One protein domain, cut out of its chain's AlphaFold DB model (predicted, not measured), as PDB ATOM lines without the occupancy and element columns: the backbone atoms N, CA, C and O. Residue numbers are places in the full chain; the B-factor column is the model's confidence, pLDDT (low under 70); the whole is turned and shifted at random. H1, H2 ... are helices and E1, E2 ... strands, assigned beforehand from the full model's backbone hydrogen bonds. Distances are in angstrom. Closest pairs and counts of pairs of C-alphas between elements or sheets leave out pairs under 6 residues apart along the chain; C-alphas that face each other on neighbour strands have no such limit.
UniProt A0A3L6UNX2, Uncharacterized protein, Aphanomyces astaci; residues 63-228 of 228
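AT A GLANCE: This is residues 63 to 228 of the 228 residues of an uncharacterized protein of Aphanomyces astaci (UniProt A0A3L6UNX2). A strongly twisted six-stranded sheet makes the core, with H1 and H3 over one face and the shorter H2 over the opposite face near the edge strand E2. The small hairpin of E5 and E6 lies beyond H2, while H6 and H7 lie past the other edge strand, E8, with H7 far out. The printed part has 166 residues, with seven named helices and eight named strands in the order H1 E1 E2 H2 E3 H3 E4 H4 E5 E6 H5 E7 E8 H6 H7. The large sheet is mixed, in the order E2 E1 E4 E3 E7 E8; the small one, E5 E6, is antiparallel. The class is mixed, helices and strands; the whole is compact, with a radius of gyration of the C-alphas of 15.9 A and spans of 53 by 40 by 24 A.

IN THESE COORDINATES: Start with the large sheet, at C-alpha 82 at (102.213, 133.249, 82.795), where E1 begins; it takes residues 82 to 86 and is 12.5 A long. E2 is residues 90 to 94, 13.2 A; E4 is residues 140 to 142, E3 residues 113 to 116, E7 residues 169 to 173, 13.1 A, and E8 residues 192 to 195. Now find C-alpha 63 at (102.466, 136.436, 104.866), from which H1, residues 63 to 77, runs 21.2 A. H3 is residues 124 to 136, 18.3 A, and H2 is residues 100 to 107. Then look for H4, residues 144 to 148, E5, residues 150 to 152, E6, residues 158 to 160, H5, residues 161 to 164, and H6, residues 205 to 210. H7, residues 219 to 226, ends with C-alpha 226 at (132.904, 143.212, 88.848).

HOW THE PARTS SIT: In the large sheet, E2 and E1 form an antiparallel hairpin, with N 84 and O 92 2.9 A apart. E4 is antiparallel to E1, with N 141 and O 83 2.8 A apart, and parallel to E3, with N 142 and O 115 2.8 A apart. E3 is parallel to E7, with N 116 and O 171 2.8 A apart, and E7 to E8, with N 172 and O 193 2.8 A apart. H1 is on the sheet at a height of 9.8 A, over E2 and E1, and runs along the strands, at 12 degrees to E1 on the local plane. On the same face, H3 touches H1, with the C-alphas of Asn 72 and Cys 127 closest at 5.6 A; they run opposite ways at a steep tilt of 49 degrees. E3, H3 and E4 form a strand-helix-strand unit, two parallel neighbour strands with a helix between them along the chain, and its crossover is right-handed. E2, H2 and E3 form a split unit, with E1 and E4 between its strands in the sheet, also right-handed. H2 is on the opposite face from H1; its closest C-alphas to E5 are those of Pro 100 and His 152, 6.7 A apart. E5 and E6 form a hairpin, with N 151 and O 159 2.8 A apart. H4 only grazes the large sheet with residues 144 to 147; H4 and H5 only just touch, with 3 pairs of C-alphas within 8 A, the closest being Phe 147 and Tyr 161 at 5.6 A. H6 only grazes the sheet with residues 207 to 210, and H6 and H7 are apart. Every O i to N i+4 pair is within hydrogen-bond range in H1, H2, H3, H4, H6 and H7; H5 is too short for such a pair.

THE WHOLE: Look for the two C-alphas farthest apart at Asn 155 and Glu 227, 52.8 A. The printed part has no cut and ends at Trp 228, the chain's last residue. The link from E7 to E8, 18 residues, is long. The mean pLDDT of the printed part is 93.6; residues 199 to 200 and residue 228 are under 70.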
ATOM      1  N   PRO A  63     103.265 136.261 106.082       90.75
ATOM      2  CA  PRO A  63     102.466 136.436 104.866       90.75
ATOM      3  C   PRO A  63     103.306 136.378 103.585       90.75
ATOM      4  O   PRO A  63     102.880 135.808 102.577       90.75
ATOM      5  N   ASP A  64     104.522 136.925 103.626       92.75
ATOM      6  CA  ASP A  64     105.435 136.899 102.491       92.75
ATOM      7  C   ASP A  64     105.946 135.490 102.215       92.75
ATOM      8  O   ASP A  64     105.955 135.081 101.053       92.75
ATOM      9  N   LEU A  65     106.290 134.729 103.259       93.00
ATOM     10  CA  LEU A  65     106.718 133.339 103.116       93.00
ATOM     11  C   LEU A  65     105.600 132.470 102.534       93.00
ATOM     12  O   LEU A  65     105.852 131.684 101.623       93.00
ATOM     13  N   LEU A  66     104.365 132.615 103.024       94.38
ATOM     14  CA  LEU A  66     103.220 131.866 102.501       94.38
ATOM     15  C   LEU A  66     102.962 132.197 101.027       94.38
ATOM     16  O   LEU A  66     102.753 131.289 100.221       94.38
ATOM     17  N   HIS A  67     103.042 133.477 100.657       95.25
ATOM     18  CA  HIS A  67     102.856 133.903  99.272       95.25
ATOM     19  C   HIS A  67     103.990 133.402  98.360       95.25
ATOM     20  O   HIS A  67     103.721 132.919  97.263       95.25
ATOM     21  N   LEU A  68     105.248 133.436  98.818       96.31
ATOM     22  CA  LEU A  68     106.384 132.848  98.096       96.31
ATOM     23  C   LEU A  68     106.222 131.335  97.911       96.31
ATOM     24  O   LEU A  68     106.458 130.827  96.818       96.31
ATOM     25  N   ASN A  69     105.760 130.619  98.940       95.50
ATOM     26  CA  ASN A  69     105.478 129.186  98.841       95.50
ATOM     27  C   ASN A  69     104.388 128.891  97.805       95.50
ATOM     28  O   ASN A  69     104.525 127.961  97.009       95.50
ATOM     29  N   GLN A  70     103.327 129.703  97.776       96.94
ATOM     30  CA  GLN A  70     102.279 129.598  96.764       96.94
ATOM     31  C   GLN A  70     102.838 129.818  95.355       96.94
ATOM     32  O   GLN A  70     102.574 129.012  94.463       96.94
ATOM     33  N   PHE A  71     103.625 130.876  95.147       97.69
ATOM     34  CA  PHE A  71     104.263 131.132  93.860       97.69
ATOM     35  C   PHE A  71     105.172 129.979  93.423       97.69
ATOM     36  O   PHE A  71     105.068 129.525  92.285       97.69
ATOM     37  N   ASN A  72     106.015 129.466  94.321       96.81
ATOM     38  CA  ASN A  72     106.915 128.355  94.026       96.81
ATOM     39  C   ASN A  72     106.133 127.095  93.617       96.81
ATOM     40  O   ASN A  72     106.400 126.500  92.574       96.81
ATOM     41  N   ALA A  73     105.095 126.733  94.379       96.94
ATOM     42  CA  ALA A  73     104.232 125.600  94.052       96.94
ATOM     43  C   ALA A  73     103.541 125.767  92.686       96.94
ATOM     44  O   ALA A  73     103.446 124.812  91.911       96.94
ATOM     45  N   LEU A  74     103.072 126.975  92.359       97.38
ATOM     46  CA  LEU A  74     102.461 127.266  91.061       97.38
ATOM     47  C   LEU A  74     103.487 127.202  89.923       97.38
ATOM     48  O   LEU A  74     103.195 126.599  88.892       97.38
ATOM     49  N   CYS A  75     104.687 127.741  90.120       97.94
ATOM     50  CA  CYS A  75     105.773 127.677  89.144       97.94
ATOM     51  C   CYS A  75     106.140 126.239  88.773       97.94
ATOM     52  O   CYS A  75     106.243 125.914  87.592       97.94
ATOM     53  N   LEU A  76     106.229 125.358  89.769       97.19
ATOM     54  CA  LEU A  76     106.561 123.949  89.565       97.19
ATOM     55  C   LEU A  76     105.439 123.152  88.883       97.19
ATOM     56  O   LEU A  76     105.710 122.177  88.189       97.19
ATOM     57  N   THR A  77     104.173 123.529  89.089       96.19
ATOM     58  CA  THR A  77     103.024 122.684  88.705       96.19
ATOM     59  C   THR A  77     102.230 123.188  87.507       96.19
ATOM     60  O   THR A  77     101.494 122.410  86.899       96.19
ATOM     61  N   LYS A  78     102.324 124.475  87.157       93.56
ATOM     62  CA  LYS A  78     101.478 125.088  86.117       93.56
ATOM     63  C   LYS A  78     102.113 125.128  84.729       93.56
ATOM     64  O   LYS A  78     101.515 125.717  83.834       93.56
ATOM     65  N   GLY A  79     103.252 124.465  84.520       90.94
ATOM     66  CA  GLY A  79     103.822 124.237  83.187       90.94
ATOM     67  C   GLY A  79     104.079 125.537  82.427       90.94
ATOM     68  O   GLY A  79     104.629 126.470  82.997       90.94
ATOM     69  N   ASP A  80     103.667 125.611  81.162       94.50
ATOM     70  CA  ASP A  80     103.949 126.730  80.251       94.50
ATOM     71  C   ASP A  80     102.931 127.888  80.370       94.50
ATOM     72  O   ASP A  80     102.151 128.189  79.466       94.50
ATOM     73  N   THR A  81     102.878 128.514  81.549       97.50
ATOM     74  CA  THR A  81     101.899 129.565  81.890       97.50
ATOM     75  C   THR A  81     102.547 130.860  82.349       97.50
ATOM     76  O   THR A  81     103.629 130.843  82.939       97.50
ATOM     77  N   VAL A  82     101.859 131.983  82.139       98.38
ATOM     78  CA  VAL A  82     102.213 133.249  82.795       98.38
ATOM     79  C   VAL A  82     101.853 133.150  84.270       98.38
ATOM     80  O   VAL A  82     100.742 132.735  84.604       98.38
ATOM     81  N   ILE A  83     102.769 133.571  85.139       98.38
ATOM     82  CA  ILE A  83     102.545 133.663  86.585       98.38
ATOM     83  C   ILE A  83     102.737 135.116  86.983       98.38
ATOM     84  O   ILE A  83     103.863 135.601  87.007       98.38
ATOM     85  N   ALA A  84     101.642 135.812  87.267       97.88
ATOM     86  CA  ALA A  84     101.644 137.240  87.544       97.88
ATOM     87  C   ALA A  84     101.257 137.538  88.990       97.88
ATOM     88  O   ALA A  84     100.307 136.963  89.532       97.88
ATOM     89  N   TRP A  85     101.983 138.471  89.598       98.00
ATOM     90  CA  TRP A  85     101.627 139.026  90.891       98.00
ATOM     91  C   TRP A  85     100.355 139.873  90.797       98.00
ATOM     92  O   TRP A  85     100.119 140.572  89.808       98.00
ATOM     93  N   LYS A  86      99.538 139.826  91.854       96.25
ATOM     94  CA  LYS A  86      98.404 140.725  92.062       96.25
ATOM     95  C   LYS A  86      98.355 141.221  93.514       96.25
ATOM     96  O   LYS A  86      98.835 140.534  94.423       96.25
ATOM     97  N   PRO A  87      97.733 142.391  93.755       93.25
ATOM     98  CA  PRO A  87      97.477 142.881  95.105       93.25
ATOM     99  C   PRO A  87      96.729 141.859  95.971       93.25
ATOM    100  O   PRO A  87      96.069 140.952  95.466       93.25
ATOM    101  N   ASN A  88      96.783 142.039  97.292       90.94
ATOM    102  CA  ASN A  88      96.082 141.191  98.269       90.94
ATOM    103  C   ASN A  88      96.514 139.714  98.252       90.94
ATOM    104  O   ASN A  88      95.691 138.830  98.477       90.94
ATOM    105  N   HIS A  89      97.804 139.449  98.019       89.19
ATOM    106  CA  HIS A  89      98.380 138.095  98.002       89.19
ATOM    107  C   HIS A  89      97.733 137.166  96.965       89.19
ATOM    108  O   HIS A  89      97.575 135.968  97.193       89.19
ATOM    109  N   GLN A  90      97.316 137.731  95.833       93.62
ATOM    110  CA  GLN A  90      96.743 136.964  94.740       93.62
ATOM    111  C   GLN A  90      97.798 136.663  93.678       93.62
ATOM    112  O   GLN A  90      98.695 137.462  93.405       93.62
ATOM    113  N   VAL A  91      97.635 135.509  93.034       96.62
ATOM    114  CA  VAL A  91      98.445 135.090  91.890       96.62
ATOM    115  C   VAL A  91      97.524 134.866  90.705       96.62
ATOM    116  O   VAL A  91      96.550 134.114  90.792       96.62
ATOM    117  N   ARG A  92      97.835 135.510  89.583       97.12
ATOM    118  CA  ARG A  92      97.114 135.339  88.326       97.12
ATOM    119  C   ARG A  92      97.889 134.381  87.430       97.12
ATOM    120  O   ARG A  92      99.072 134.582  87.180       97.12
ATOM    121  N   ILE A  93      97.204 133.345  86.952       97.88
ATOM    122  CA  ILE A  93      97.753 132.371  86.006       97.88
ATOM    123  C   ILE A  93      97.084 132.585  84.658       97.88
ATOM    124  O   ILE A  93      95.854 132.553  84.593       97.88
ATOM    125  N   LEU A  94      97.879 132.780  83.604       97.56
ATOM    126  CA  LEU A  94      97.373 132.879  82.234       97.56
ATOM    127  C   LEU A  94      97.900 131.729  81.387       97.56
ATOM    128  O   LEU A  94      99.083 131.380  81.455       97.56
ATOM    129  N   LYS A  95      97.013 131.156  80.580       96.69
ATOM    130  CA  LYS A  95      97.330 130.125  79.595       96.69
ATOM    131  C   LYS A  95      97.137 130.678  78.194       96.69
ATOM    132  O   LYS A  95      96.318 131.567  77.988       96.69
ATOM    133  N   GLN A  96      97.859 130.098  77.247       95.00
ATOM    134  CA  GLN A  96      97.804 130.474  75.840       95.00
ATOM    135  C   GLN A  96      96.391 130.374  75.231       95.00
ATOM    136  O   GLN A  96      96.052 131.155  74.353       95.00
ATOM    137  N   ASP A  97      95.571 129.430  75.700       93.94
ATOM    138  CA  ASP A  97      94.220 129.131  75.203       93.94
ATOM    139  C   ASP A  97      93.105 129.944  75.883       93.94
ATOM    140  O   ASP A  97      91.921 129.669  75.682       93.94
ATOM    141  N   MET A  98      93.459 130.925  76.716       94.69
ATOM    142  CA  MET A  98      92.483 131.819  77.334       94.69
ATOM    143  C   MET A  98      91.902 132.815  76.328       94.69
ATOM    144  O   MET A  98      92.454 133.045  75.255       94.69
ATOM    145  N   ASP A  99      90.790 133.433  76.723       92.75
ATOM    146  CA  ASP A  99      90.159 134.520  75.979       92.75
ATOM    147  C   ASP A  99      91.196 135.607  75.599       92.75
ATOM    148  O   ASP A  99      91.893 136.113  76.494       92.75
ATOM    149  N   PRO A 100      91.324 135.963  74.303       91.19
ATOM    150  CA  PRO A 100      92.288 136.955  73.835       91.19
ATOM    151  C   PRO A 100      92.152 138.321  74.506       91.19
ATOM    152  O   PRO A 100      93.172 138.932  74.823       91.19
ATOM    153  N   ASP A 101      90.931 138.785  74.788       91.12
ATOM    154  CA  ASP A 101      90.711 140.073  75.449       91.12
ATOM    155  C   ASP A 101      91.192 140.016  76.908       91.12
ATOM    156  O   ASP A 101      91.779 140.974  77.416       91.12
ATOM    157  N   VAL A 102      91.026 138.869  77.577       93.44
ATOM    158  CA  VAL A 102      91.564 138.646  78.931       93.44
ATOM    159  C   VAL A 102      93.090 138.607  78.914       93.44
ATOM    160  O   VAL A 102      93.723 139.212  79.783       93.44
ATOM    161  N   LEU A 103      93.694 137.915  77.942       94.94
ATOM    162  CA  LEU A 103      95.147 137.887  77.777       94.94
ATOM    163  C   LEU A 103      95.698 139.285  77.519       94.94
ATOM    164  O   LEU A 103      96.628 139.695  78.206       94.94
ATOM    165  N   LEU A 104      95.101 140.033  76.594       95.31
ATOM    166  CA  LEU A 104      95.503 141.396  76.267       95.31
ATOM    167  C   LEU A 104      95.372 142.337  77.461       95.31
ATOM    168  O   LEU A 104      96.311 143.079  77.746       95.31
ATOM    169  N   ALA A 105      94.257 142.293  78.194       94.31
ATOM    170  CA  ALA A 105      94.050 143.137  79.369       94.31
ATOM    171  C   ALA A 105      95.101 142.887  80.464       94.31
ATOM    172  O   ALA A 105      95.527 143.808  81.167       94.31
ATOM    173  N   GLU A 106      95.540 141.638  80.612       95.31
ATOM    174  CA  GLU A 106      96.574 141.276  81.575       95.31
ATOM    175  C   GLU A 106      97.975 141.591  81.057       95.31
ATOM    176  O   GLU A 106      98.784 142.160  81.790       95.31
ATOM    177  N   LEU A 107      98.260 141.283  79.790       96.50
ATOM    178  CA  LEU A 107      99.563 141.500  79.164       96.50
ATOM    179  C   LEU A 107      99.891 142.985  78.978       96.50
ATOM    180  O   LEU A 107     101.047 143.368  79.142       96.50
ATOM    181  N   SER A 108      98.877 143.827  78.776       95.62
ATOM    182  CA  SER A 108      99.019 145.285  78.654       95.62
ATOM    183  C   SER A 108      99.331 145.995  79.977       95.62
ATOM    184  O   SER A 108      99.615 147.191  79.986       95.62
ATOM    185  N   GLN A 109      99.289 145.291  81.113       95.56
ATOM    186  CA  GLN A 109      99.880 145.796  82.351       95.56
ATOM    187  C   GLN A 109     101.392 145.615  82.238       95.56
ATOM    188  O   GLN A 109     101.880 144.495  82.363       95.56
ATOM    189  N   CYS A 110     102.109 146.697  81.942       97.12
ATOM    190  CA  CYS A 110     103.538 146.675  81.637       97.12
ATOM    191  C   CYS A 110     104.376 147.074  82.863       97.12
ATOM    192  O   CYS A 110     104.591 148.273  83.071       97.12
ATOM    193  N   PRO A 111     104.831 146.114  83.697       97.75
ATOM    194  CA  PRO A 111     105.756 146.400  84.791       97.75
ATOM    195  C   PRO A 111     107.115 146.862  84.244       97.75
ATOM    196  O   PRO A 111     107.395 146.748  83.053       97.75
ATOM    197  N   GLU A 112     107.991 147.380  85.105       97.62
ATOM    198  CA  GLU A 112     109.313 147.868  84.675       97.62
ATOM    199  C   GLU A 112     110.202 146.759  84.096       97.62
ATOM    200  O   GLU A 112     111.008 147.001  83.197       97.62
ATOM    201  N   VAL A 113     110.039 145.530  84.584       98.38
ATOM    202  CA  VAL A 113     110.778 144.353  84.135       98.38
ATOM    203  C   VAL A 113     109.888 143.130  84.216       98.38
ATOM    204  O   VAL A 113     109.212 142.958  85.221       98.38
ATOM    205  N   ASP A 114     109.925 142.266  83.212       98.50
ATOM    206  CA  ASP A 114     109.255 140.967  83.185       98.50
ATOM    207  C   ASP A 114     110.285 139.837  83.215       98.50
ATOM    208  O   ASP A 114     111.327 139.928  82.569       98.50
ATOM    209  N   VAL A 115     110.011 138.758  83.951       98.50
ATOM    210  CA  VAL A 115     110.944 137.627  84.069       98.50
ATOM    211  C   VAL A 115     110.689 136.635  82.945       98.50
ATOM    212  O   VAL A 115     109.613 136.046  82.879       98.50
ATOM    213  N   PHE A 116     111.668 136.394  82.079       98.50
ATOM    214  CA  PHE A 116     111.596 135.288  81.133       98.50
ATOM    215  C   PHE A 116     111.827 133.964  81.868       98.50
ATOM    216  O   PHE A 116     112.888 133.738  82.452       98.50
ATOM    217  N   LEU A 117     110.815 133.093  81.862       98.00
ATOM    218  CA  LEU A 117     110.850 131.806  82.553       98.00
ATOM    219  C   LEU A 117     110.246 130.697  81.673       98.00
ATOM    220  O   LEU A 117     109.062 130.346  81.836       98.00
ATOM    221  N   PRO A 118     111.045 130.138  80.746       95.56
ATOM    222  CA  PRO A 118     110.609 129.062  79.869       95.56
ATOM    223  C   PRO A 118     110.350 127.777  80.663       95.56
ATOM    224  O   PRO A 118     110.946 127.525  81.713       95.56
ATOM    225  N   VAL A 119     109.448 126.935  80.156       92.62
ATOM    226  CA  VAL A 119     109.033 125.697  80.838       92.62
ATOM    227  C   VAL A 119     110.205 124.753  81.143       92.62
ATOM    228  O   VAL A 119     110.188 124.082  82.172       92.62
ATOM    229  N   GLY A 120     111.246 124.750  80.303       92.69
ATOM    230  CA  GLY A 120     112.405 123.860  80.431       92.69
ATOM    231  C   GLY A 120     113.248 124.072  81.691       92.69
ATOM    232  O   GLY A 120     113.995 123.173  82.068       92.69
ATOM    233  N   ILE A 121     113.113 125.222  82.363       93.69
ATOM    234  CA  ILE A 121     113.929 125.562  83.539       93.69
ATOM    235  C   ILE A 121     113.123 125.676  84.831       93.69
ATOM    236  O   ILE A 121     113.705 125.926  85.889       93.69
ATOM    237  N   ARG A 122     111.799 125.470  84.777       95.19
ATOM    238  CA  ARG A 122     110.909 125.516  85.949       95.19
ATOM    239  C   ARG A 122     111.203 124.348  86.889       95.19
ATOM    240  O   ARG A 122     110.625 123.270  86.808       95.19
ATOM    241  N   SER A 123     112.149 124.593  87.780       93.06
ATOM    242  CA  SER A 123     112.699 123.681  88.779       93.06
ATOM    243  C   SER A 123     112.730 124.387  90.128       93.06
ATOM    244  O   SER A 123     112.517 125.594  90.188       93.06
ATOM    245  N   HIS A 124     113.029 123.669  91.213       89.31
ATOM    246  CA  HIS A 124     113.070 124.281  92.544       89.31
ATOM    247  C   HIS A 124     113.981 125.517  92.608       89.31
ATOM    248  O   HIS A 124     113.542 126.534  93.130       89.31
ATOM    249  N   GLY A 125     115.178 125.474  92.008       90.19
ATOM    250  CA  GLY A 125     116.106 126.610  92.025       90.19
ATOM    251  C   GLY A 125     115.572 127.834  91.274       90.19
ATOM    252  O   GLY A 125     115.374 128.894  91.859       90.19
ATOM    253  N   TYR A 126     115.267 127.692  89.981       93.81
ATOM    254  CA  TYR A 126     114.817 128.841  89.187       93.81
ATOM    255  C   TYR A 126     113.401 129.306  89.525       93.81
ATOM    256  O   TYR A 126     113.112 130.490  89.364       93.81
ATOM    257  N   CYS A 127     112.521 128.422  90.004       96.88
ATOM    258  CA  CYS A 127     111.224 128.844  90.526       96.88
ATOM    259  C   CYS A 127     111.382 129.663  91.805       96.88
ATOM    260  O   CYS A 127     110.730 130.693  91.920       96.88
ATOM    261  N   GLU A 128     112.254 129.266  92.733       94.88
ATOM    262  CA  GLU A 128     112.529 130.051  93.938       94.88
ATOM    263  C   GLU A 128     113.020 131.462  93.580       94.88
ATOM    264  O   GLU A 128     112.421 132.453  94.004       94.88
ATOM    265  N   ASP A 129     114.033 131.551  92.714       94.12
ATOM    266  CA  ASP A 129     114.594 132.830  92.279       94.12
ATOM    267  C   ASP A 129     113.571 133.694  91.524       94.12
ATOM    268  O   ASP A 129     113.336 134.852  91.875       94.12
ATOM    269  N   ALA A 130     112.946 133.145  90.473       96.75
ATOM    270  CA  ALA A 130     112.023 133.894  89.622       96.75
ATOM    271  C   ALA A 130     110.832 134.416  90.425       96.75
ATOM    272  O   ALA A 130     110.398 135.552  90.237       96.75
ATOM    273  N   MET A 131     110.293 133.591  91.323       97.69
ATOM    274  CA  MET A 131     109.111 133.950  92.097       97.69
ATOM    275  C   MET A 131     109.399 135.013  93.154       97.69
ATOM    276  O   MET A 131     108.510 135.812  93.456       97.69
ATOM    277  N   ALA A 132     110.633 135.091  93.660       96.31
ATOM    278  CA  ALA A 132     111.057 136.221  94.475       96.31
ATOM    279  C   ALA A 132     110.972 137.534  93.678       96.31
ATOM    280  O   ALA A 132     110.351 138.492  94.144       96.31
ATOM    281  N   TYR A 133     111.495 137.567  92.447       97.19
ATOM    282  CA  TYR A 133     111.374 138.745  91.581       97.19
ATOM    283  C   TYR A 133     109.917 139.071  91.251       97.19
ATOM    284  O   TYR A 133     109.502 140.214  91.420       97.19
ATOM    285  N   VAL A 134     109.114 138.074  90.862       98.19
ATOM    286  CA  VAL A 134     107.676 138.251  90.584       98.19
ATOM    287  C   VAL A 134     106.958 138.898  91.765       98.19
ATOM    288  O   VAL A 134     106.239 139.880  91.581       98.19
ATOM    289  N   LYS A 135     107.186 138.394  92.982       97.44
ATOM    290  CA  LYS A 135     106.546 138.913  94.191       97.44
ATOM    291  C   LYS A 135     106.991 140.333  94.530       97.44
ATOM    292  O   LYS A 135     106.131 141.167  94.785       97.44
ATOM    293  N   PHE A 136     108.296 140.591  94.610       95.94
ATOM    294  CA  PHE A 136     108.808 141.843  95.182       95.94
ATOM    295  C   PHE A 136     108.928 142.981  94.167       95.94
ATOM    296  O   PHE A 136     108.884 144.142  94.563       95.94
ATOM    297  N   LEU A 137     109.023 142.670  92.872       96.75
ATOM    298  CA  LEU A 137     108.977 143.668  91.798       96.75
ATOM    299  C   LEU A 137     107.556 143.893  91.265       96.75
ATOM    300  O   LEU A 137     107.383 144.653  90.317       96.75
ATOM    301  N   HIS A 138     106.549 143.230  91.850       97.31
ATOM    302  CA  HIS A 138     105.152 143.295  91.404       97.31
ATOM    303  C   HIS A 138     105.011 143.034  89.896       97.31
ATOM    304  O   HIS A 138     104.321 143.754  89.175       97.31
ATOM    305  N   THR A 139     105.703 141.997  89.428       97.94
ATOM    306  CA  THR A 139     105.812 141.660  88.009       97.94
ATOM    307  C   THR A 139     105.214 140.281  87.718       97.94
ATOM    308  O   THR A 139     104.350 139.785  88.447       97.94
ATOM    309  N   ARG A 140     105.623 139.655  86.619       98.19
ATOM    310  CA  ARG A 140     105.177 138.360  86.140       98.19
ATOM    311  C   ARG A 140     106.321 137.593  85.485       98.19
ATOM    312  O   ARG A 140     107.263 138.167  84.941       98.19
ATOM    313  N   ALA A 141     106.208 136.274  85.555       98.44
ATOM    314  CA  ALA A 141     107.045 135.346  84.817       98.44
ATOM    315  C   ALA A 141     106.350 134.974  83.506       98.44
ATOM    316  O   ALA A 141     105.201 134.519  83.519       98.44
ATOM    317  N   LEU A 142     107.045 135.171  82.391       98.44
ATOM    318  CA  LEU A 142     106.547 135.002  81.036       98.44
ATOM    319  C   LEU A 142     107.199 133.782  80.365       98.44
ATOM    320  O   LEU A 142     108.428 133.693  80.319       98.44
ATOM    321  N   PRO A 143     106.400 132.844  79.835       97.50
ATOM    322  CA  PRO A 143     106.889 131.775  78.971       97.50
ATOM    323  C   PRO A 143     107.183 132.267  77.545       97.50
ATOM    324  O   PRO A 143     106.757 133.351  77.142       97.50
ATOM    325  N   MET A 144     107.858 131.431  76.750       96.62
ATOM    326  CA  MET A 144     108.276 131.759  75.380       96.62
ATOM    327  C   MET A 144     107.109 132.108  74.448       96.62
ATOM    328  O   MET A 144     107.241 133.007  73.617       96.62
ATOM    329  N   TRP A 145     105.945 131.464  74.603       96.62
ATOM    330  CA  TRP A 145     104.797 131.730  73.730       96.62
ATOM    331  C   TRP A 145     104.325 133.186  73.788       96.62
ATOM    332  O   TRP A 145     103.845 133.692  72.781       96.62
ATOM    333  N   VAL A 146     104.509 133.889  74.913       97.56
ATOM    334  CA  VAL A 146     104.107 135.302  75.037       97.56
ATOM    335  C   VAL A 146     104.869 136.180  74.048       97.56
ATOM    336  O   VAL A 146     104.298 137.099  73.471       97.56
ATOM    337  N   PHE A 147     106.148 135.882  73.823       97.25
ATOM    338  CA  PHE A 147     107.013 136.652  72.931       97.25
ATOM    339  C   PHE A 147     106.890 136.223  71.466       97.25
ATOM    340  O   PHE A 147     107.150 137.023  70.570       97.25
ATOM    341  N   GLY A 148     106.508 134.967  71.222       95.00
ATOM    342  CA  GLY A 148     106.357 134.401  69.880       95.00
ATOM    343  C   GLY A 148     104.973 134.579  69.254       95.00
ATOM    344  O   GLY A 148     104.801 134.236  68.087       95.00
ATOM    345  N   MET A 149     103.989 135.067  70.009       94.44
ATOM    346  CA  MET A 149     102.611 135.205  69.544       94.44
ATOM    347  C   MET A 149     102.247 136.615  69.092       94.44
ATOM    348  O   MET A 149     102.735 137.621  69.605       94.44
ATOM    349  N   GLU A 150     101.282 136.645  68.183       94.88
ATOM    350  CA  GLU A 150     100.492 137.816  67.839       94.88
ATOM    351  C   GLU A 150      99.168 137.773  68.612       94.88
ATOM    352  O   GLU A 150      98.459 136.765  68.614       94.88
ATOM    353  N   PHE A 151      98.841 138.865  69.298       93.38
ATOM    354  CA  PHE A 151      97.594 139.031  70.035       93.38
ATOM    355  C   PHE A 151      96.638 139.895  69.226       93.38
ATOM    356  O   PHE A 151      97.021 140.962  68.743       93.38
ATOM    357  N   HIS A 152      95.402 139.430  69.062       92.88
ATOM    358  CA  HIS A 152      94.375 140.125  68.291       92.88
ATOM    359  C   HIS A 152      93.324 140.675  69.250       92.88
ATOM    360  O   HIS A 152      92.751 139.906  70.024       92.88
ATOM    361  N   ASP A 153      93.078 141.985  69.212       88.00
ATOM    362  CA  ASP A 153      91.976 142.582  69.971       88.00
ATOM    363  C   ASP A 153      90.617 142.340  69.285       88.00
ATOM    364  O   ASP A 153      90.542 141.908  68.130       88.00
ATOM    365  N   HIS A 154      89.519 142.652  69.978       88.12
ATOM    366  CA  HIS A 154      88.161 142.569  69.421       88.12
ATOM    367  C   HIS A 154      87.922 143.422  68.156       88.12
ATOM    368  O   HIS A 154      86.947 143.187  67.442       88.12
ATOM    369  N   ASN A 155      88.785 144.401  67.863       87.75
ATOM    370  CA  ASN A 155      88.730 145.231  66.655       87.75
ATOM    371  C   ASN A 155      89.606 144.678  65.516       87.75
ATOM    372  O   ASN A 155      89.669 145.282  64.444       87.75
ATOM    373  N   GLY A 156      90.287 143.549  65.731       87.69
ATOM    374  CA  GLY A 156      91.208 142.938  64.777       87.69
ATOM    375  C   GLY A 156      92.583 143.607  64.710       87.69
ATOM    376  O   GLY A 156      93.349 143.320  63.791       87.69
ATOM    377  N   LYS A 157      92.927 144.495  65.653       92.31
ATOM    378  CA  LYS A 157      94.281 145.038  65.763       92.31
ATOM    379  C   LYS A 157      95.209 143.945  66.274       92.31
ATOM    380  O   LYS A 157      94.979 143.357  67.329       92.31
ATOM    381  N   VAL A 158      96.292 143.735  65.539       94.38
ATOM    382  CA  VAL A 158      97.361 142.810  65.904       94.38
ATOM    383  C   VAL A 158      98.404 143.543  66.745       94.38
ATOM    384  O   VAL A 158      98.748 144.693  66.465       94.38
ATOM    385  N   SER A 159      98.882 142.919  67.816       94.44
ATOM    386  CA  SER A 159      99.970 143.432  68.652       94.44
ATOM    387  C   SER A 159     100.832 142.280  69.148       94.44
ATOM    388  O   SER A 159     100.314 141.251  69.573       94.44
ATOM    389  N   THR A 160     102.147 142.444  69.119       95.94
ATOM    390  CA  THR A 160     103.085 141.538  69.792       95.94
ATOM    391  C   THR A 160     103.298 141.980  71.235       95.94
ATOM    392  O   THR A 160     102.968 143.104  71.616       95.94
ATOM    393  N   TYR A 161     103.927 141.136  72.051       97.19
ATOM    394  CA  TYR A 161     104.337 141.536  73.397       97.19
ATOM    395  C   TYR A 161     105.185 142.822  73.415       97.19
ATOM    396  O   TYR A 161     105.009 143.683  74.280       97.19
ATOM    397  N   PHE A 162     106.094 142.974  72.449       97.31
ATOM    398  CA  PHE A 162     106.971 144.139  72.382       97.31
ATOM    399  C   PHE A 162     106.234 145.420  71.976       97.31
ATOM    400  O   PHE A 162     106.662 146.498  72.388       97.31
ATOM    401  N   ASP A 163     105.114 145.300  71.257       96.25
ATOM    402  CA  ASP A 163     104.214 146.424  70.973       96.25
ATOM    403  C   ASP A 163     103.398 146.819  72.207       96.25
ATOM    404  O   ASP A 163     103.188 148.007  72.452       96.25
ATOM    405  N   LEU A 164     102.953 145.832  72.998       96.31
ATOM    406  CA  LEU A 164     102.200 146.070  74.232       96.31
ATOM    407  C   LEU A 164     103.072 146.757  75.288       96.31
ATOM    408  O   LEU A 164     102.669 147.765  75.864       96.31
ATOM    409  N   CYS A 165     104.280 146.232  75.516       97.44
ATOM    410  CA  CYS A 165     105.187 146.677  76.570       97.44
ATOM    411  C   CYS A 165     106.562 147.089  76.010       97.44
ATOM    412  O   CYS A 165     107.579 146.420  76.246       97.44
ATOM    413  N   PRO A 166     106.650 148.224  75.290       97.12
ATOM    414  CA  PRO A 166     107.885 148.659  74.635       97.12
ATOM    415  C   PRO A 166     108.982 149.057  75.630       97.12
ATOM    416  O   PRO A 166     110.164 148.871  75.341       97.12
ATOM    417  N   ASN A 167     108.611 149.507  76.831       97.31
ATOM    418  CA  ASN A 167     109.554 150.009  77.834       97.31
ATOM    419  C   ASN A 167     109.907 148.995  78.928       97.31
ATOM    420  O   ASN A 167     110.920 149.173  79.599       97.31
ATOM    421  N   SER A 168     109.122 147.926  79.088       98.00
ATOM    422  CA  SER A 168     109.427 146.859  80.045       98.00
ATOM    423  C   SER A 168     110.712 146.149  79.643       98.00
ATOM    424  O   SER A 168     110.864 145.747  78.481       98.00
ATOM    425  N   ALA A 169     111.637 146.010  80.587       98.50
ATOM    426  CA  ALA A 169     112.830 145.198  80.422       98.50
ATOM    427  C   ALA A 169     112.478 143.703  80.452       98.50
ATOM    428  O   ALA A 169     111.442 143.306  80.985       98.50
ATOM    429  N   VAL A 170     113.357 142.865  79.907       98.56
ATOM    430  CA  VAL A 170     113.259 141.406  80.036       98.56
ATOM    431  C   VAL A 170     114.387 140.924  80.935       98.56
ATOM    432  O   VAL A 170     115.560 141.196  80.668       98.56
ATOM    433  N   MET A 171     114.033 140.228  82.013       98.44
ATOM    434  CA  MET A 171     114.982 139.590  82.912       98.44
ATOM    435  C   MET A 171     115.224 138.146  82.491       98.44
ATOM    436  O   MET A 171     114.297 137.341  82.485       98.44
ATOM    437  N   PHE A 172     116.474 137.812  82.188       97.44
ATOM    438  CA  PHE A 172     116.899 136.453  81.884       97.44
ATOM    439  C   PHE A 172     117.497 135.766  83.107       97.44
ATOM    440  O   PHE A 172     118.293 136.346  83.852       97.44
ATOM    441  N   MET A 173     117.131 134.497  83.266       94.38
ATOM    442  CA  MET A 173     117.636 133.628  84.318       94.38
ATOM    443  C   MET A 173     118.882 132.906  83.805       94.38
ATOM    444  O   MET A 173     118.805 131.979  82.999       94.38
ATOM    445  N   ASN A 174     120.044 133.330  84.285       92.94
ATOM    446  CA  ASN A 174     121.341 132.775  83.934       92.94
ATOM    447  C   ASN A 174     121.575 132.777  82.404       92.94
ATOM    448  O   ASN A 174     121.427 133.813  81.758       92.94
ATOM    449  N   HIS A 175     121.951 131.640  81.812       92.25
ATOM    450  CA  HIS A 175     122.195 131.489  80.372       92.25
ATOM    451  C   HIS A 175     120.944 131.048  79.581       92.25
ATOM    452  O   HIS A 175     121.022 130.849  78.369       92.25
ATOM    453  N   TYR A 176     119.791 130.887  80.241       93.69
ATOM    454  CA  TYR A 176     118.561 130.368  79.634       93.69
ATOM    455  C   TYR A 176     117.772 131.459  78.915       93.69
ATOM    456  O   TYR A 176     116.746 131.946  79.389       93.69
ATOM    457  N   TRP A 177     118.315 131.891  77.781       94.38
ATOM    458  CA  TRP A 177     117.729 132.948  76.961       94.38
ATOM    459  C   TRP A 177     116.851 132.382  75.840       94.38
ATOM    460  O   TRP A 177     116.051 133.114  75.270       94.38
ATOM    461  N   ASP A 178     116.990 131.085  75.531       93.62
ATOM    462  CA  ASP A 178     116.214 130.317  74.543       93.62
ATOM    463  C   ASP A 178     116.051 131.016  73.177       93.62
ATOM    464  O   ASP A 178     115.059 130.843  72.472       93.62
ATOM    465  N   GLY A 179     117.052 131.818  72.795       94.06
ATOM    466  CA  GLY A 179     117.063 132.584  71.549       94.06
ATOM    467  C   GLY A 179     116.096 133.771  71.519       94.06
ATOM    468  O   GLY A 179     115.959 134.391  70.467       94.06
ATOM    469  N   LEU A 180     115.446 134.120  72.636       96.44
ATOM    470  CA  LEU A 180     114.526 135.257  72.721       96.44
ATOM    471  C   LEU A 180     115.209 136.570  72.311       96.44
ATOM    472  O   LEU A 180     114.644 137.344  71.544       96.44
ATOM    473  N   ASP A 181     116.444 136.796  72.754       95.31
ATOM    474  CA  ASP A 181     117.246 137.980  72.413       95.31
ATOM    475  C   ASP A 181     117.682 138.043  70.940       95.31
ATOM    476  O   ASP A 181     118.104 139.100  70.466       95.31
ATOM    477  N   GLN A 182     117.596 136.914  70.233       94.44
ATOM    478  CA  GLN A 182     117.992 136.743  68.834       94.44
ATOM    479  C   GLN A 182     116.792 136.749  67.881       94.44
ATOM    480  O   GLN A 182     116.978 136.698  66.663       94.44
ATOM    481  N   MET A 183     115.563 136.801  68.404       94.81
ATOM    482  CA  MET A 183     114.368 136.912  67.575       94.81
ATOM    483  C   MET A 183     114.429 138.195  66.744       94.81
ATOM    484  O   MET A 183     114.784 139.260  67.244       94.81
ATOM    485  N   SER A 184     114.010 138.124  65.480       93.62
ATOM    486  CA  SER A 184     113.934 139.304  64.605       93.62
ATOM    487  C   SER A 184     112.977 140.377  65.130       93.62
ATOM    488  O   SER A 184     113.129 141.551  64.802       93.62
ATOM    489  N   THR A 185     111.999 139.977  65.945       92.56
ATOM    490  CA  THR A 185     111.047 140.865  66.616       92.56
ATOM    491  C   THR A 185     111.583 141.447  67.923       92.56
ATOM    492  O   THR A 185     110.966 142.369  68.450       92.56
ATOM    493  N   PHE A 186     112.712 140.956  68.453       96.56
ATOM    494  CA  PHE A 186     113.303 141.474  69.686       96.56
ATOM    495  C   PHE A 186     113.902 142.866  69.429       96.56
ATOM    496  O   PHE A 186     114.863 142.990  68.663       96.56
ATOM    497  N   PRO A 187     113.381 143.943  70.050       96.38
ATOM    498  CA  PRO A 187     113.845 145.286  69.731       96.38
ATOM    499  C   PRO A 187     115.321 145.473  70.130       96.38
ATOM    500  O   PRO A 187     115.684 145.153  71.264       96.38
ATOM    501  N   PRO A 188     116.187 146.045  69.271       93.94
ATOM    502  CA  PRO A 188     117.610 146.223  69.584       93.94
ATOM    503  C   PRO A 188     117.870 146.995  70.885       93.94
ATOM    504  O   PRO A 188     118.793 146.670  71.633       93.94
ATOM    505  N   GLN A 189     117.018 147.987  71.161       94.44
ATOM    506  CA  GLN A 189     117.040 148.861  72.333       94.44
ATOM    507  C   GLN A 189     116.307 148.294  73.559       94.44
ATOM    508  O   GLN A 189     116.239 148.971  74.589       94.44
ATOM    509  N   LYS A 190     115.710 147.099  73.455       97.25
ATOM    510  CA  LYS A 190     115.013 146.459  74.571       97.25
ATOM    511  C   LYS A 190     116.007 146.200  75.699       97.25
ATOM    512  O   LYS A 190     117.045 145.582  75.478       97.25
ATOM    513  N   LYS A 191     115.661 146.668  76.899       98.25
ATOM    514  CA  LYS A 191     116.509 146.516  78.075       98.25
ATOM    515  C   LYS A 191     116.543 145.077  78.557       98.25
ATOM    516  O   LYS A 191     115.494 144.450  78.711       98.25
ATOM    517  N   ILE A 192     117.751 144.592  78.810       98.38
ATOM    518  CA  ILE A 192     118.014 143.250  79.310       98.38
ATOM    519  C   ILE A 192     118.562 143.336  80.730       98.38
ATOM    520  O   ILE A 192     119.567 143.999  80.991       98.38
ATOM    521  N   VAL A 193     117.909 142.619  81.638       98.25
ATOM    522  CA  VAL A 193     118.404 142.380  82.990       98.25
ATOM    523  C   VAL A 193     118.886 140.938  83.067       98.25
ATOM    524  O   VAL A 193     118.143 140.009  82.779       98.25
ATOM    525  N   LEU A 194     120.134 140.726  83.455       96.56
ATOM    526  CA  LEU A 194     120.685 139.398  83.667       96.56
ATOM    527  C   LEU A 194     120.700 139.101  85.163       96.56
ATOM    528  O   LEU A 194     121.331 139.821  85.936       96.56
ATOM    529  N   MET A 195     120.046 138.017  85.567       93.81
ATOM    530  CA  MET A 195     120.281 137.390  86.862       93.81
ATOM    531  C   MET A 195     121.244 136.213  86.638       93.81
ATOM    532  O   MET A 195     120.818 135.180  86.129       93.81
ATOM    533  N   PRO A 196     122.544 136.346  86.941       90.88
ATOM    534  CA  PRO A 196     123.520 135.289  86.755       90.88
ATOM    535  C   PRO A 196     123.531 134.304  87.929       90.88
ATOM    536  O   PRO A 196     123.347 134.687  89.087       90.88
ATOM    537  N   ASN A 197     123.867 133.049  87.628       86.25
ATOM    538  CA  ASN A 197     124.289 132.088  88.638       86.25
ATOM    539  C   ASN A 197     125.819 131.966  88.604       86.25
ATOM    540  O   ASN A 197     126.380 131.222  87.799       86.25
ATOM    541  N   VAL A 198     126.496 132.794  89.406       76.38
ATOM    542  CA  VAL A 198     127.933 133.116  89.267       76.38
ATOM    543  C   VAL A 198     128.853 131.920  89.558       76.38
ATOM    544  O   VAL A 198     130.014 131.905  89.159       76.38
ATOM    545  N   GLU A 199     128.356 130.892  90.238       69.50
ATOM    546  CA  GLU A 199     129.076 129.647  90.494       69.50
ATOM    547  C   GLU A 199     129.093 128.675  89.304       69.50
ATOM    548  O   GLU A 199     129.857 127.709  89.328       69.50
ATOM    549  N   MET A 200     128.273 128.906  88.271       67.19
ATOM    550  CA  MET A 200     128.152 128.004  87.124       67.19
ATOM    551  C   MET A 200     128.889 128.541  85.892       67.19
ATOM    552  O   MET A 200     128.668 129.662  85.440       67.19
ATOM    553  N   TYR A 201     129.724 127.695  85.283       70.50
ATOM    554  CA  TYR A 201     130.568 128.020  84.119       70.50
ATOM    555  C   TYR A 201     129.805 128.190  82.788       70.50
ATOM    556  O   TYR A 201     130.409 128.221  81.719       70.50
ATOM    557  N   GLU A 202     128.476 128.254  82.825       80.69
ATOM    558  CA  GLU A 202     127.621 128.256  81.633       80.69
ATOM    559  C   GLU A 202     127.431 129.664  81.047       80.69
ATOM    560  O   GLU A 202     127.144 129.825  79.856       80.69
ATOM    561  N   LEU A 203     127.653 130.706  81.856       85.25
ATOM    562  CA  LEU A 203     127.628 132.084  81.382       85.25
ATOM    563  C   LEU A 203     128.889 132.424  80.588       85.25
ATOM    564  O   LEU A 203     130.005 132.455  81.098       85.25
ATOM    565  N   LYS A 204     128.677 132.745  79.315       87.12
ATOM    566  CA  LYS A 204     129.687 133.287  78.399       87.12
ATOM    567  C   LYS A 204     129.789 134.823  78.495       87.12
ATOM    568  O   LYS A 204     128.776 135.454  78.802       87.12
ATOM    569  N   PRO A 205     130.938 135.429  78.115       88.06
ATOM    570  CA  PRO A 205     131.115 136.888  78.057       88.06
ATOM    571  C   PRO A 205     129.988 137.630  77.333       88.06
ATOM    572  O   PRO A 205     129.577 138.705  77.758       88.06
ATOM    573  N   ILE A 206     129.463 137.031  76.259       88.19
ATOM    574  CA  ILE A 206     128.415 137.636  75.435       88.19
ATOM    575  C   ILE A 206     127.138 137.947  76.228       88.19
ATOM    576  O   ILE A 206     126.516 138.969  75.968       88.19
ATOM    577  N   HIS A 207     126.775 137.139  77.233       91.44
ATOM    578  CA  HIS A 207     125.589 137.417  78.053       91.44
ATOM    579  C   HIS A 207     125.785 138.676  78.901       91.44
ATOM    580  O   HIS A 207     124.898 139.522  78.957       91.44
ATOM    581  N   TYR A 208     126.963 138.833  79.513       91.19
ATOM    582  CA  TYR A 208     127.295 140.015  80.311       91.19
ATOM    583  C   TYR A 208     127.403 141.274  79.449       91.19
ATOM    584  O   TYR A 208     126.932 142.328  79.851       91.19
ATOM    585  N   GLN A 209     127.977 141.159  78.248       91.44
ATOM    586  CA  GLN A 209     128.103 142.278  77.307       91.44
ATOM    587  C   GLN A 209     126.760 142.708  76.710       91.44
ATOM    588  O   GLN A 209     126.577 143.882  76.396       91.44
ATOM    589  N   ARG A 210     125.834 141.761  76.514       93.31
ATOM    590  CA  ARG A 210     124.504 142.037  75.961       93.31
ATOM    591  C   ARG A 210     123.533 142.587  77.010       93.31
ATOM    592  O   ARG A 210     122.582 143.264  76.626       93.31
ATOM    593  N   ALA A 211     123.749 142.299  78.292       95.94
ATOM    594  CA  ALA A 211     122.896 142.784  79.368       95.94
ATOM    595  C   ALA A 211     123.123 144.278  79.649       95.94
ATOM    596  O   ALA A 211     124.256 144.745  79.707       95.94
ATOM    597  N   ASP A 212     122.042 145.024  79.885       97.25
ATOM    598  CA  ASP A 212     122.124 146.413  80.353       97.25
ATOM    599  C   ASP A 212     122.355 146.479  81.868       97.25
ATOM    600  O   ASP A 212     122.998 147.401  82.365       97.25
ATOM    601  N   TYR A 213     121.821 145.499  82.602       96.31
ATOM    602  CA  TYR A 213     121.954 145.383  84.051       96.31
ATOM    603  C   TYR A 213     122.276 143.944  84.438       96.31
ATOM    604  O   TYR A 213     121.689 143.008  83.898       96.31
ATOM    605  N   VAL A 214     123.156 143.762  85.422       95.00
ATOM    606  CA  VAL A 214     123.495 142.448  85.980       95.00
ATOM    607  C   VAL A 214     123.206 142.467  87.477       95.00
ATOM    608  O   VAL A 214     123.761 143.284  88.210       95.00
ATOM    609  N   ILE A 215     122.315 141.588  87.938       92.75
ATOM    610  CA  ILE A 215     121.901 141.522  89.343       92.75
ATOM    611  C   ILE A 215     122.847 140.613  90.118       92.75
ATOM    612  O   ILE A 215     122.970 139.433  89.823       92.75
ATOM    613  N   ALA A 216     123.450 141.119  91.187       90.69
ATOM    614  CA  ALA A 216     124.178 140.283  92.130       90.69
ATOM    615  C   ALA A 216     123.290 139.914  93.324       90.69
ATOM    616  O   ALA A 216     122.886 140.789  94.087       90.69
ATOM    617  N   LYS A 217     123.014 138.617  93.526       87.50
ATOM    618  CA  LYS A 217     122.232 138.141  94.686       87.50
ATOM    619  C   LYS A 217     122.973 138.297  96.017       87.50
ATOM    620  O   LYS A 217     122.352 138.391  97.070       87.50
ATOM    621  N   THR A 218     124.303 138.268  95.976       88.56
ATOM    622  CA  THR A 218     125.168 138.311  97.158       88.56
ATOM    623  C   THR A 218     126.348 139.249  96.927       88.56
ATOM    624  O   THR A 218     126.735 139.508  95.787       88.56
ATOM    625  N   GLN A 219     126.965 139.713  98.016       90.31
ATOM    626  CA  GLN A 219     128.180 140.530  97.955       90.31
ATOM    627  C   GLN A 219     129.341 139.798  97.261       90.31
ATOM    628  O   GLN A 219     130.104 140.415  96.521       90.31
ATOM    629  N   ASP A 220     129.477 138.485  97.480       88.81
ATOM    630  CA  ASP A 220     130.503 137.686  96.799       88.81
ATOM    631  C   ASP A 220     130.215 137.575  95.297       88.81
ATOM    632  O   ASP A 220     131.121 137.757  94.489       88.81
ATOM    633  N   GLY A 221     128.947 137.367  94.919       88.19
ATOM    634  CA  GLY A 221     128.518 137.394  93.521       88.19
ATOM    635  C   GLY A 221     128.806 138.740  92.859       88.19
ATOM    636  O   GLY A 221     129.372 138.766  91.772       88.19
ATOM    637  N   TYR A 222     128.501 139.850  93.540       90.38
ATOM    638  CA  TYR A 222     128.801 141.202  93.058       90.38
ATOM    639  C   TYR A 222     130.287 141.358  92.762       90.38
ATOM    640  O   TYR A 222     130.658 141.697  91.642       90.38
ATOM    641  N   ARG A 223     131.133 141.024  93.743       89.88
ATOM    642  CA  ARG A 223     132.585 141.109  93.607       89.88
ATOM    643  C   ARG A 223     133.085 140.313  92.400       89.88
ATOM    644  O   ARG A 223     133.787 140.870  91.566       89.88
ATOM    645  N   ARG A 224     132.659 139.052  92.262       86.00
ATOM    646  CA  ARG A 224     133.047 138.182  91.138       86.00
ATOM    647  C   ARG A 224     132.602 138.713  89.776       86.00
ATOM    648  O   ARG A 224     133.345 138.569  88.815       86.00
ATOM    649  N   ILE A 225     131.412 139.310  89.688       87.12
ATOM    650  CA  ILE A 225     130.909 139.930  88.452       87.12
ATOM    651  C   ILE A 225     131.749 141.161  88.089       87.12
ATOM    652  O   ILE A 225     132.025 141.382  86.916       87.12
ATOM    653  N   THR A 226     132.156 141.963  89.078       86.81
ATOM    654  CA  THR A 226     132.904 143.212  88.848       86.81
ATOM    655  C   THR A 226     134.413 143.042  88.677       86.81
ATOM    656  O   THR A 226     135.057 143.939  88.148       86.81
ATOM    657  N   GLU A 227     134.991 141.940  89.158       84.00
ATOM    658  CA  GLU A 227     136.427 141.633  89.028       84.00
ATOM    659  C   GLU A 227     136.797 141.034  87.653       84.00
ATOM    660  O   GLU A 227     137.975 140.772  87.411       84.00
ATOM    661  N   TRP A 228     135.804 140.798  86.786       64.25
ATOM    662  CA  TRP A 228     135.953 140.189  85.458       64.25
ATOM    663  C   TRP A 228     136.454 141.158  84.382       64.25
ATOM    664  O   TRP A 228     136.039 142.340  84.394       64.25
TER     665      TRP A 228